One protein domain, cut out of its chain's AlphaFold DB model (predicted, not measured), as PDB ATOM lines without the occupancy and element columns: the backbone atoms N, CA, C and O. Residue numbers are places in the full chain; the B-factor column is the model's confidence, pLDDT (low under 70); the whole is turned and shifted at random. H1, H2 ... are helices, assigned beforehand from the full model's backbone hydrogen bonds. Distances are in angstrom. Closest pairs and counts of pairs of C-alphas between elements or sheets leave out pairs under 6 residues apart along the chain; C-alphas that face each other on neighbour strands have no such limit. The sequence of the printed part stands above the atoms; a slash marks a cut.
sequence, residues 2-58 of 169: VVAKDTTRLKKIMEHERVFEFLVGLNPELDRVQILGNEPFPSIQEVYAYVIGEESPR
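AT A GLANCE: This is residues 2 to 58 of the 169 residues of an uncharacterized protein of Vitis vinifera (UniProt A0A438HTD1). One long helix, H1, makes most of the length of a rod; residues 2 to 11, of which 3 to 11 belong to H1, stick out free at one end, and after H1 the printed part folds back through H2 to bring the first residues of H3, 44 to 47, beside residues 15 to 19 of H1. There H3 runs the same way as H1 but is shifted along it, touching it with its first residues, while the short H2 sits near both. The printed part has 57 residues with three named helices, in the order H1, H2, H3, and no named strand; the class is all helix. The whole is loose, with a radius of gyration of the C-alphas of 13.2 A and spans of 48 by 18 by 16 A.

HOW THE PARTS SIT: H1, residues 3 to 25, touches H3, residues 44 to 55, with residues 15 to 19 alone, and H3 touches H1 with residues 44 to 47 alone. Their closest C-alphas, those of Val 19 and Ile 44, are 5.4 A apart. The two run the same way at a shallow tilt of 24 degrees. H2, residues 32 to 36, is close to H1 but not clearly touching; the closest C-alphas are those of Leu 23 and Arg 32, 6.7 A apart. H2 is also close to H3 but not clearly touching, with the closest C-alphas, those of Ile 35 and Val 47, 6.8 A apart. In H1, H2 and H3 every O i to N i+4 pair is within hydrogen-bond range.

IN THESE COORDINATES: H1 begins with C-alpha 3 at (96.187, -98.336, -20.048) and ends with C-alpha 25 at (89.616, -69.979, -3.419), 33.5 A away. H2 measures 6.3 A from C-alpha 32 to C-alpha 36. H3 covers 16.2 A and ends with C-alpha 55 at (80.948, -61.859, -11.506).

THE WHOLE: The C-alphas of Val 2 and Arg 58, the two farthest apart, are 48.0 A apart. The printed part has no cut, and both links are short. Mean pLDDT of the printed part is 75.5, with residues 2 to 4, 28 to 34, 39 and 54 to 58 under 70.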
ATOM      1  N   VAL A   2      94.055-101.704 -21.523       59.28
ATOM      2  CA  VAL A   2      93.646-101.274 -20.166       59.28
ATOM      3  C   VAL A   2      94.211 -99.877 -19.835       59.28
ATOM      4  O   VAL A   2      93.465 -98.983 -19.460       59.28
ATOM      5  N   VAL A   3      95.465 -99.617 -20.229       64.50
ATOM      6  CA  VAL A   3      96.187 -98.336 -20.048       64.50
ATOM      7  C   VAL A   3      95.446 -97.095 -20.592       64.50
ATOM      8  O   VAL A   3      95.505 -96.014 -20.010       64.50
ATOM      9  N   ALA A   4      94.719 -97.217 -21.708       65.88
ATOM     10  CA  ALA A   4      94.014 -96.081 -22.317       65.88
ATOM     11  C   ALA A   4      92.787 -95.626 -21.499       65.88
ATOM     12  O   ALA A   4      92.468 -94.436 -21.459       65.88
ATOM     13  N   LYS A   5      92.109 -96.561 -20.822       72.31
ATOM     14  CA  LYS A   5      90.996 -96.228 -19.924       72.31
ATOM     15  C   LYS A   5      91.509 -95.587 -18.638       72.31
ATOM     16  O   LYS A   5      90.964 -94.567 -18.225       72.31
ATOM     17  N   ASP A   6      92.595 -96.118 -18.084       76.69
ATOM     18  CA  ASP A   6      93.175 -95.623 -16.831       76.69
ATOM     19  C   ASP A   6      93.713 -94.194 -16.977       76.69
ATOM     20  O   ASP A   6      93.428 -93.329 -16.153       76.69
ATOM     21  N   THR A   7      94.399 -93.897 -18.087       82.25
ATOM     22  CA  THR A   7      94.888 -92.537 -18.394       82.25
ATOM     23  C   THR A   7      93.762 -91.521 -18.576       82.25
ATOM     24  O   THR A   7      93.898 -90.367 -18.176       82.25
ATOM     25  N   THR A   8      92.635 -91.931 -19.160       84.38
ATOM     26  CA  THR A   8      91.465 -91.058 -19.324       84.38
ATOM     27  C   THR A   8      90.784 -90.797 -17.981       84.38
ATOM     28  O   THR A   8      90.383 -89.669 -17.701       84.38
ATOM     29  N   ARG A   9      90.693 -91.820 -17.122       83.31
ATOM     30  CA  ARG A   9      90.142 -91.696 -15.768       83.31
ATOM     31  C   ARG A   9      91.001 -90.785 -14.890       83.31
ATOM     32  O   ARG A   9      90.455 -89.908 -14.232       83.31
ATOM     33  N   LEU A  10      92.325 -90.934 -14.941       83.75
ATOM     34  CA  LEU A  10      93.256 -90.088 -14.193       83.75
ATOM     35  C   LEU A  10      93.115 -88.608 -14.572       83.75
ATOM     36  O   LEU A  10      93.051 -87.756 -13.693       83.75
ATOM     37  N   LYS A  11      92.992 -88.299 -15.869       85.75
ATOM     38  CA  LYS A  11      92.780 -86.918 -16.334       85.75
ATOM     39  C   LYS A  11      91.519 -86.292 -15.740       85.75
ATOM     40  O   LYS A  11      91.588 -85.157 -15.285       85.75
ATOM     41  N   LYS A  12      90.413 -87.041 -15.684       85.25
ATOM     42  CA  LYS A  12      89.162 -86.570 -15.073       85.25
ATOM     43  C   LYS A  12      89.318 -86.284 -13.580       85.25
ATOM     44  O   LYS A  12      88.824 -85.270 -13.111       85.25
ATOM     45  N   ILE A  13      90.035 -87.143 -12.851       84.81
ATOM     46  CA  ILE A  13      90.302 -86.943 -11.417       84.81
ATOM     47  C   ILE A  13      91.139 -85.675 -11.201       84.81
ATOM     48  O   ILE A  13      90.770 -84.835 -10.389       84.81
ATOM     49  N   MET A  14      92.203 -85.481 -11.985       86.31
ATOM     50  CA  MET A  14      93.037 -84.274 -11.905       86.31
ATOM     51  C   MET A  14      92.293 -82.996 -12.318       86.31
ATOM     52  O   MET A  14      92.641 -81.898 -11.894       86.31
ATOM     53  N   GLU A  15      91.332 -83.084 -13.236       84.19
ATOM     54  CA  GLU A  15      90.472 -81.950 -13.596       84.19
ATOM     55  C   GLU A  15      89.504 -81.613 -12.470       84.19
ATOM     56  O   GLU A  15      89.365 -80.441 -12.132       84.19
ATOM     57  N   HIS A  16      88.911 -82.631 -11.852       82.44
ATOM     58  CA  HIS A  16      88.037 -82.471 -10.701       82.44
ATOM     59  C   HIS A  16      88.780 -81.814  -9.531       82.44
ATOM     60  O   HIS A  16      88.340 -80.785  -9.038       82.44
ATOM     61  N   GLU A  17      89.958 -82.319  -9.155       85.62
ATOM     62  CA  GLU A  17      90.786 -81.744  -8.083       85.62
ATOM     63  C   GLU A  17      91.106 -80.260  -8.327       85.62
ATOM     64  O   GLU A  17      90.874 -79.423  -7.457       85.62
ATOM     65  N   ARG A  18      91.510 -79.904  -9.554       86.12
ATOM     66  CA  ARG A  18      91.777 -78.506  -9.935       86.12
ATOM     67  C   ARG A  18      90.541 -77.610  -9.850       86.12
ATOM     68  O   ARG A  18      90.665 -76.438  -9.505       86.12
ATOM     69  N   VAL A  19      89.359 -78.132 -10.176       83.88
ATOM     70  CA  VAL A  19      88.098 -77.395 -10.009       83.88
ATOM     71  C   VAL A  19      87.804 -77.173  -8.532       83.88
ATOM     72  O   VAL A  19      87.459 -76.060  -8.157       83.88
ATOM     73  N   PHE A  20      87.993 -78.182  -7.681       81.75
ATOM     74  CA  PHE A  20      87.791 -78.035  -6.240       81.75
ATOM     75  C   PHE A  20      88.747 -77.012  -5.624       81.75
ATOM     76  O   PHE A  20      88.287 -76.112  -4.924       81.75
ATOM     77  N   GLU A  21      90.044 -77.077  -5.933       85.19
ATOM     78  CA  GLU A  21      91.025 -76.079  -5.482       85.19
ATOM     79  C   GLU A  21      90.639 -74.658  -5.916       85.19
ATOM     80  O   GLU A  21      90.700 -73.717  -5.122       85.19
ATOM     81  N   PHE A  22      90.184 -74.505  -7.164       84.00
ATOM     82  CA  PHE A  22      89.703 -73.228  -7.682       84.00
ATOM     83  C   PHE A  22      88.471 -72.732  -6.916       84.00
ATOM     84  O   PHE A  22      88.454 -71.593  -6.456       84.00
ATOM     85  N   LEU A  23      87.466 -73.591  -6.721       81.44
ATOM     86  CA  LEU A  23      86.231 -73.253  -6.013       81.44
ATOM     87  C   LEU A  23      86.476 -72.894  -4.546       81.44
ATOM     88  O   LEU A  23      85.833 -71.975  -4.047       81.44
ATOM     89  N   VAL A  24      87.413 -73.559  -3.862       82.81
ATOM     90  CA  VAL A  24      87.792 -73.245  -2.471       82.81
ATOM     91  C   VAL A  24      88.344 -71.822  -2.349       82.81
ATOM     92  O   VAL A  24      88.059 -71.156  -1.351       82.81
ATOM     93  N   GLY A  25      89.066 -71.337  -3.365       79.19
ATOM     94  CA  GLY A  25      89.616 -69.979  -3.419       79.19
ATOM     95  C   GLY A  25      88.637 -68.882  -3.859       79.19
ATOM     96  O   GLY A  25      88.961 -67.704  -3.718       79.19
ATOM     97  N   LEU A  26      87.454 -69.229  -4.384       79.00
ATOM     98  CA  LEU A  26      86.433 -68.249  -4.785       79.00
ATOM     99  C   LEU A  26      85.713 -67.637  -3.577       79.00
ATOM    100  O   LEU A  26      85.608 -68.260  -2.528       79.00
ATOM    101  N   ASN A  27      85.149 -66.438  -3.713       71.19
ATOM    102  CA  ASN A  27      84.296 -65.860  -2.669       71.19
ATOM    103  C   ASN A  27      83.039 -66.749  -2.461       71.19
ATOM    104  O   ASN A  27      82.434 -67.133  -3.464       71.19
ATOM    105  N   PRO A  28      82.628 -67.102  -1.222       65.69
ATOM    106  CA  PRO A  28      81.405 -67.877  -0.957       65.69
ATOM    107  C   PRO A  28      80.102 -67.230  -1.453       65.69
ATOM    108  O   PRO A  28      79.078 -67.903  -1.464       65.69
ATOM    109  N   GLU A  29      80.120 -65.951  -1.843       63.75
ATOM    110  CA  GLU A  29      78.972 -65.291  -2.483       63.75
ATOM    111  C   GLU A  29      78.692 -65.783  -3.911       63.75
ATOM    112  O   GLU A  29      77.575 -65.612  -4.392       63.75
ATOM    113  N   LEU A  30      79.680 -66.392  -4.577       64.75
ATOM    114  CA  LEU A  30      79.465 -67.083  -5.848       64.75
ATOM    115  C   LEU A  30      78.823 -68.435  -5.556       64.75
ATOM    116  O   LEU A  30      79.275 -69.143  -4.651       64.75
ATOM    117  N   ASP A  31      77.791 -68.806  -6.315       67.00
ATOM    118  CA  ASP A  31      76.971 -69.987  -6.031       67.00
ATOM    119  C   ASP A  31      77.740 -71.287  -6.356       67.00
ATOM    120  O   ASP A  31      77.530 -71.967  -7.364       67.00
ATOM    121  N   ARG A  32      78.700 -71.641  -5.485       68.31
ATOM    122  CA  ARG A  32      79.549 -72.847  -5.559       68.31
ATOM    123  C   ARG A  32      78.702 -74.111  -5.713       68.31
ATOM    124  O   ARG A  32      79.135 -75.075  -6.341       68.31
ATOM    125  N   VAL A  33      77.491 -74.090  -5.154       64.88
ATOM    126  CA  VAL A  33      76.518 -75.183  -5.195       64.88
ATOM    127  C   VAL A  33      75.998 -75.400  -6.616       64.88
ATOM    128  O   VAL A  33      75.843 -76.542  -7.045       64.88
ATOM    129  N   GLN A  34      75.810 -74.322  -7.383       69.50
ATOM    130  CA  GLN A  34      75.376 -74.392  -8.775       69.50
ATOM    131  C   GLN A  34      76.475 -74.928  -9.701       69.50
ATOM    132  O   GLN A  34      76.182 -75.668 -10.638       69.50
ATOM    133  N   ILE A  35      77.746 -74.634  -9.415       70.81
ATOM    134  CA  ILE A  35      78.876 -75.168 -10.188       70.81
ATOM    135  C   ILE A  35      79.058 -76.671  -9.926       70.81
ATOM    136  O   ILE A  35      79.228 -77.442 -10.871       70.81
ATOM    137  N   LEU A  36      78.986 -77.089  -8.660       71.00
ATOM    138  CA  LEU A  36      79.134 -78.490  -8.247       71.00
ATOM    139  C   LEU A  36      77.925 -79.367  -8.611       71.00
ATOM    140  O   LEU A  36      78.065 -80.583  -8.707       71.00
ATOM    141  N   GLY A  37      76.752 -78.764  -8.817       72.56
ATOM    142  CA  GLY A  37      75.515 -79.460  -9.184       72.56
ATOM    143  C   GLY A  37      75.344 -79.761 -10.678       72.56
ATOM    144  O   GLY A  37      74.348 -80.380 -11.049       72.56
ATOM    145  N   ASN A  38      76.266 -79.331 -11.545       71.12
ATOM    146  CA  ASN A  38      76.161 -79.553 -12.991       71.12
ATOM    147  C   ASN A  38      76.585 -80.981 -13.391       71.12
ATOM    148  O   ASN A  38      77.653 -81.453 -12.997       71.12
ATOM    149  N   GLU A  39      75.780 -81.641 -14.235       69.12
ATOM    150  CA  GLU A  39      76.105 -82.936 -14.848       69.12
ATOM    151  C   GLU A  39      76.078 -82.830 -16.390       69.12
ATOM    152  O   GLU A  39      75.047 -82.456 -16.957       69.12
ATOM    153  N   PRO A  40      77.176 -83.159 -17.104       72.69
ATOM    154  CA  PRO A  40      78.458 -83.663 -16.601       72.69
ATOM    155  C   PRO A  40      79.250 -82.606 -15.819       72.69
ATOM    156  O   PRO A  40      79.093 -81.410 -16.054       72.69
ATOM    157  N   PHE A  41      80.114 -83.068 -14.908       74.56
ATOM    158  CA  PHE A  41      80.927 -82.188 -14.068       74.56
ATOM    159  C   PHE A  41      81.712 -81.187 -14.932       74.56
ATOM    160  O   PHE A  41      82.401 -81.617 -15.868       74.56
ATOM    161  N   PRO A  42      81.617 -79.878 -14.645       79.50
ATOM    162  CA  PRO A  42      82.184 -78.860 -15.504       79.50
ATOM    163  C   PRO A  42      83.709 -78.933 -15.478       79.50
ATOM    164  O   PRO A  42      84.347 -79.145 -14.446       79.50
ATOM    165  N   SER A  43      84.311 -78.737 -16.640       82.81
ATOM    166  CA  SER A  43      85.749 -78.557 -16.770       82.81
ATOM    167  C   SER A  43      86.190 -77.247 -16.118       82.81
ATOM    168  O   SER A  43      85.435 -76.280 -16.024       82.81
ATOM    169  N   ILE A  44      87.470 -77.159 -15.752       82.88
ATOM    170  CA  ILE A  44      88.054 -75.936 -15.182       82.88
ATOM    171  C   ILE A  44      87.819 -74.685 -16.051       82.88
ATOM    172  O   ILE A  44      87.676 -73.584 -15.530       82.88
ATOM    173  N   GLN A  45      87.739 -74.847 -17.377       82.44
ATOM    174  CA  GLN A  45      87.469 -73.748 -18.307       82.44
ATOM    175  C   GLN A  45      86.018 -73.269 -18.230       82.44
ATOM    176  O   GLN A  45      85.773 -72.065 -18.265       82.44
ATOM    177  N   GLU A  46      85.066 -74.194 -18.113       82.88
ATOM    178  CA  GLU A  46      83.644 -73.874 -17.960       82.88
ATOM    179  C   GLU A  46      83.388 -73.194 -16.620       82.88
ATOM    180  O   GLU A  46      82.692 -72.184 -16.573       82.88
ATOM    181  N   VAL A  47      84.028 -73.680 -15.555       83.38
ATOM    182  CA  VAL A  47      83.975 -73.049 -14.234       83.38
ATOM    183  C   VAL A  47      84.538 -71.624 -14.280       83.38
ATOM    184  O   VAL A  47      83.925 -70.703 -13.752       83.38
ATOM    185  N   TYR A  48      85.654 -71.404 -14.979       82.44
ATOM    186  CA  TYR A  48      86.224 -70.066 -15.159       82.44
ATOM    187  C   TYR A  48      85.298 -69.131 -15.954       82.44
ATOM    188  O   TYR A  48      85.105 -67.976 -15.578       82.44
ATOM    189  N   ALA A  49      84.686 -69.626 -17.035       81.50
ATOM    190  CA  ALA A  49      83.721 -68.862 -17.824       81.50
ATOM    191  C   ALA A  49      82.460 -68.516 -17.016       81.50
ATOM    192  O   ALA A  49      81.939 -67.408 -17.138       81.50
ATOM    193  N   TYR A  50      82.003 -69.447 -16.180       80.25
ATOM    194  CA  TYR A  50      80.877 -69.248 -15.279       80.25
ATOM    195  C   TYR A  50      81.176 -68.160 -14.249       80.25
ATOM    196  O   TYR A  50      80.403 -67.218 -14.131       80.25
ATOM    197  N   VAL A  51      82.332 -68.228 -13.583       78.88
ATOM    198  CA  VAL A  51      82.749 -67.210 -12.607       78.88
ATOM    199  C   VAL A  51      82.872 -65.835 -13.251       78.88
ATOM    200  O   VAL A  51      82.342 -64.876 -12.711       78.88
ATOM    201  N   ILE A  52      83.479 -65.726 -14.437       77.69
ATOM    202  CA  ILE A  52      83.562 -64.442 -15.156       77.69
ATOM    203  C   ILE A  52      82.172 -63.919 -15.546       77.69
ATOM    204  O   ILE A  52      81.941 -62.711 -15.532       77.69
ATOM    205  N   GLY A  53      81.254 -64.807 -15.932       72.00
ATOM    206  CA  GLY A  53      79.891 -64.445 -16.314       72.00
ATOM    207  C   GLY A  53      79.014 -64.038 -15.129       72.00
ATOM    208  O   GLY A  53      78.256 -63.077 -15.246       72.00
ATOM    209  N   GLU A  54      79.129 -64.737 -13.999       66.56
ATOM    210  CA  GLU A  54      78.388 -64.456 -12.765       66.56
ATOM    211  C   GLU A  54      78.953 -63.233 -12.028       66.56
ATOM    212  O   GLU A  54      78.185 -62.397 -11.558       66.56
ATOM    213  N   GLU A  55      80.282 -63.066 -12.012       60.88
ATOM    214  CA  GLU A  55      80.948 -61.859 -11.506       60.88
ATOM    215  C   GLU A  55      80.701 -60.651 -12.414       60.88
ATOM    216  O   GLU A  55      80.782 -59.521 -11.937       60.88
ATOM    217  N   SER A  56      80.358 -60.843 -13.700       53.16
ATOM    218  CA  SER A  56      79.869 -59.733 -14.516       53.16
ATOM    219  C   SER A  56      78.563 -59.251 -13.883       53.16
ATOM    220  O   SER A  56      77.549 -59.957 -13.939       53.16
ATOM    221  N   PRO A  57      78.546 -58.070 -13.233       52.97
ATOM    222  CA  PRO A  57      77.319 -57.580 -12.656       52.97
ATOM    223  C   PRO A  57      76.366 -57.464 -13.830       52.97
ATOM    224  O   PRO A  57      76.685 -56.787 -14.816       52.97
ATOM    225  N   ARG A  58      75.209 -58.131 -13.742       54.69
ATOM    226  CA  ARG A  58      74.058 -57.768 -14.564       54.69
ATOM    227  C   ARG A  58      73.998 -56.256 -14.481       54.69
ATOM    228  O   ARG A  58      73.741 -55.721 -13.402       54.69
TER     229      ARG A  58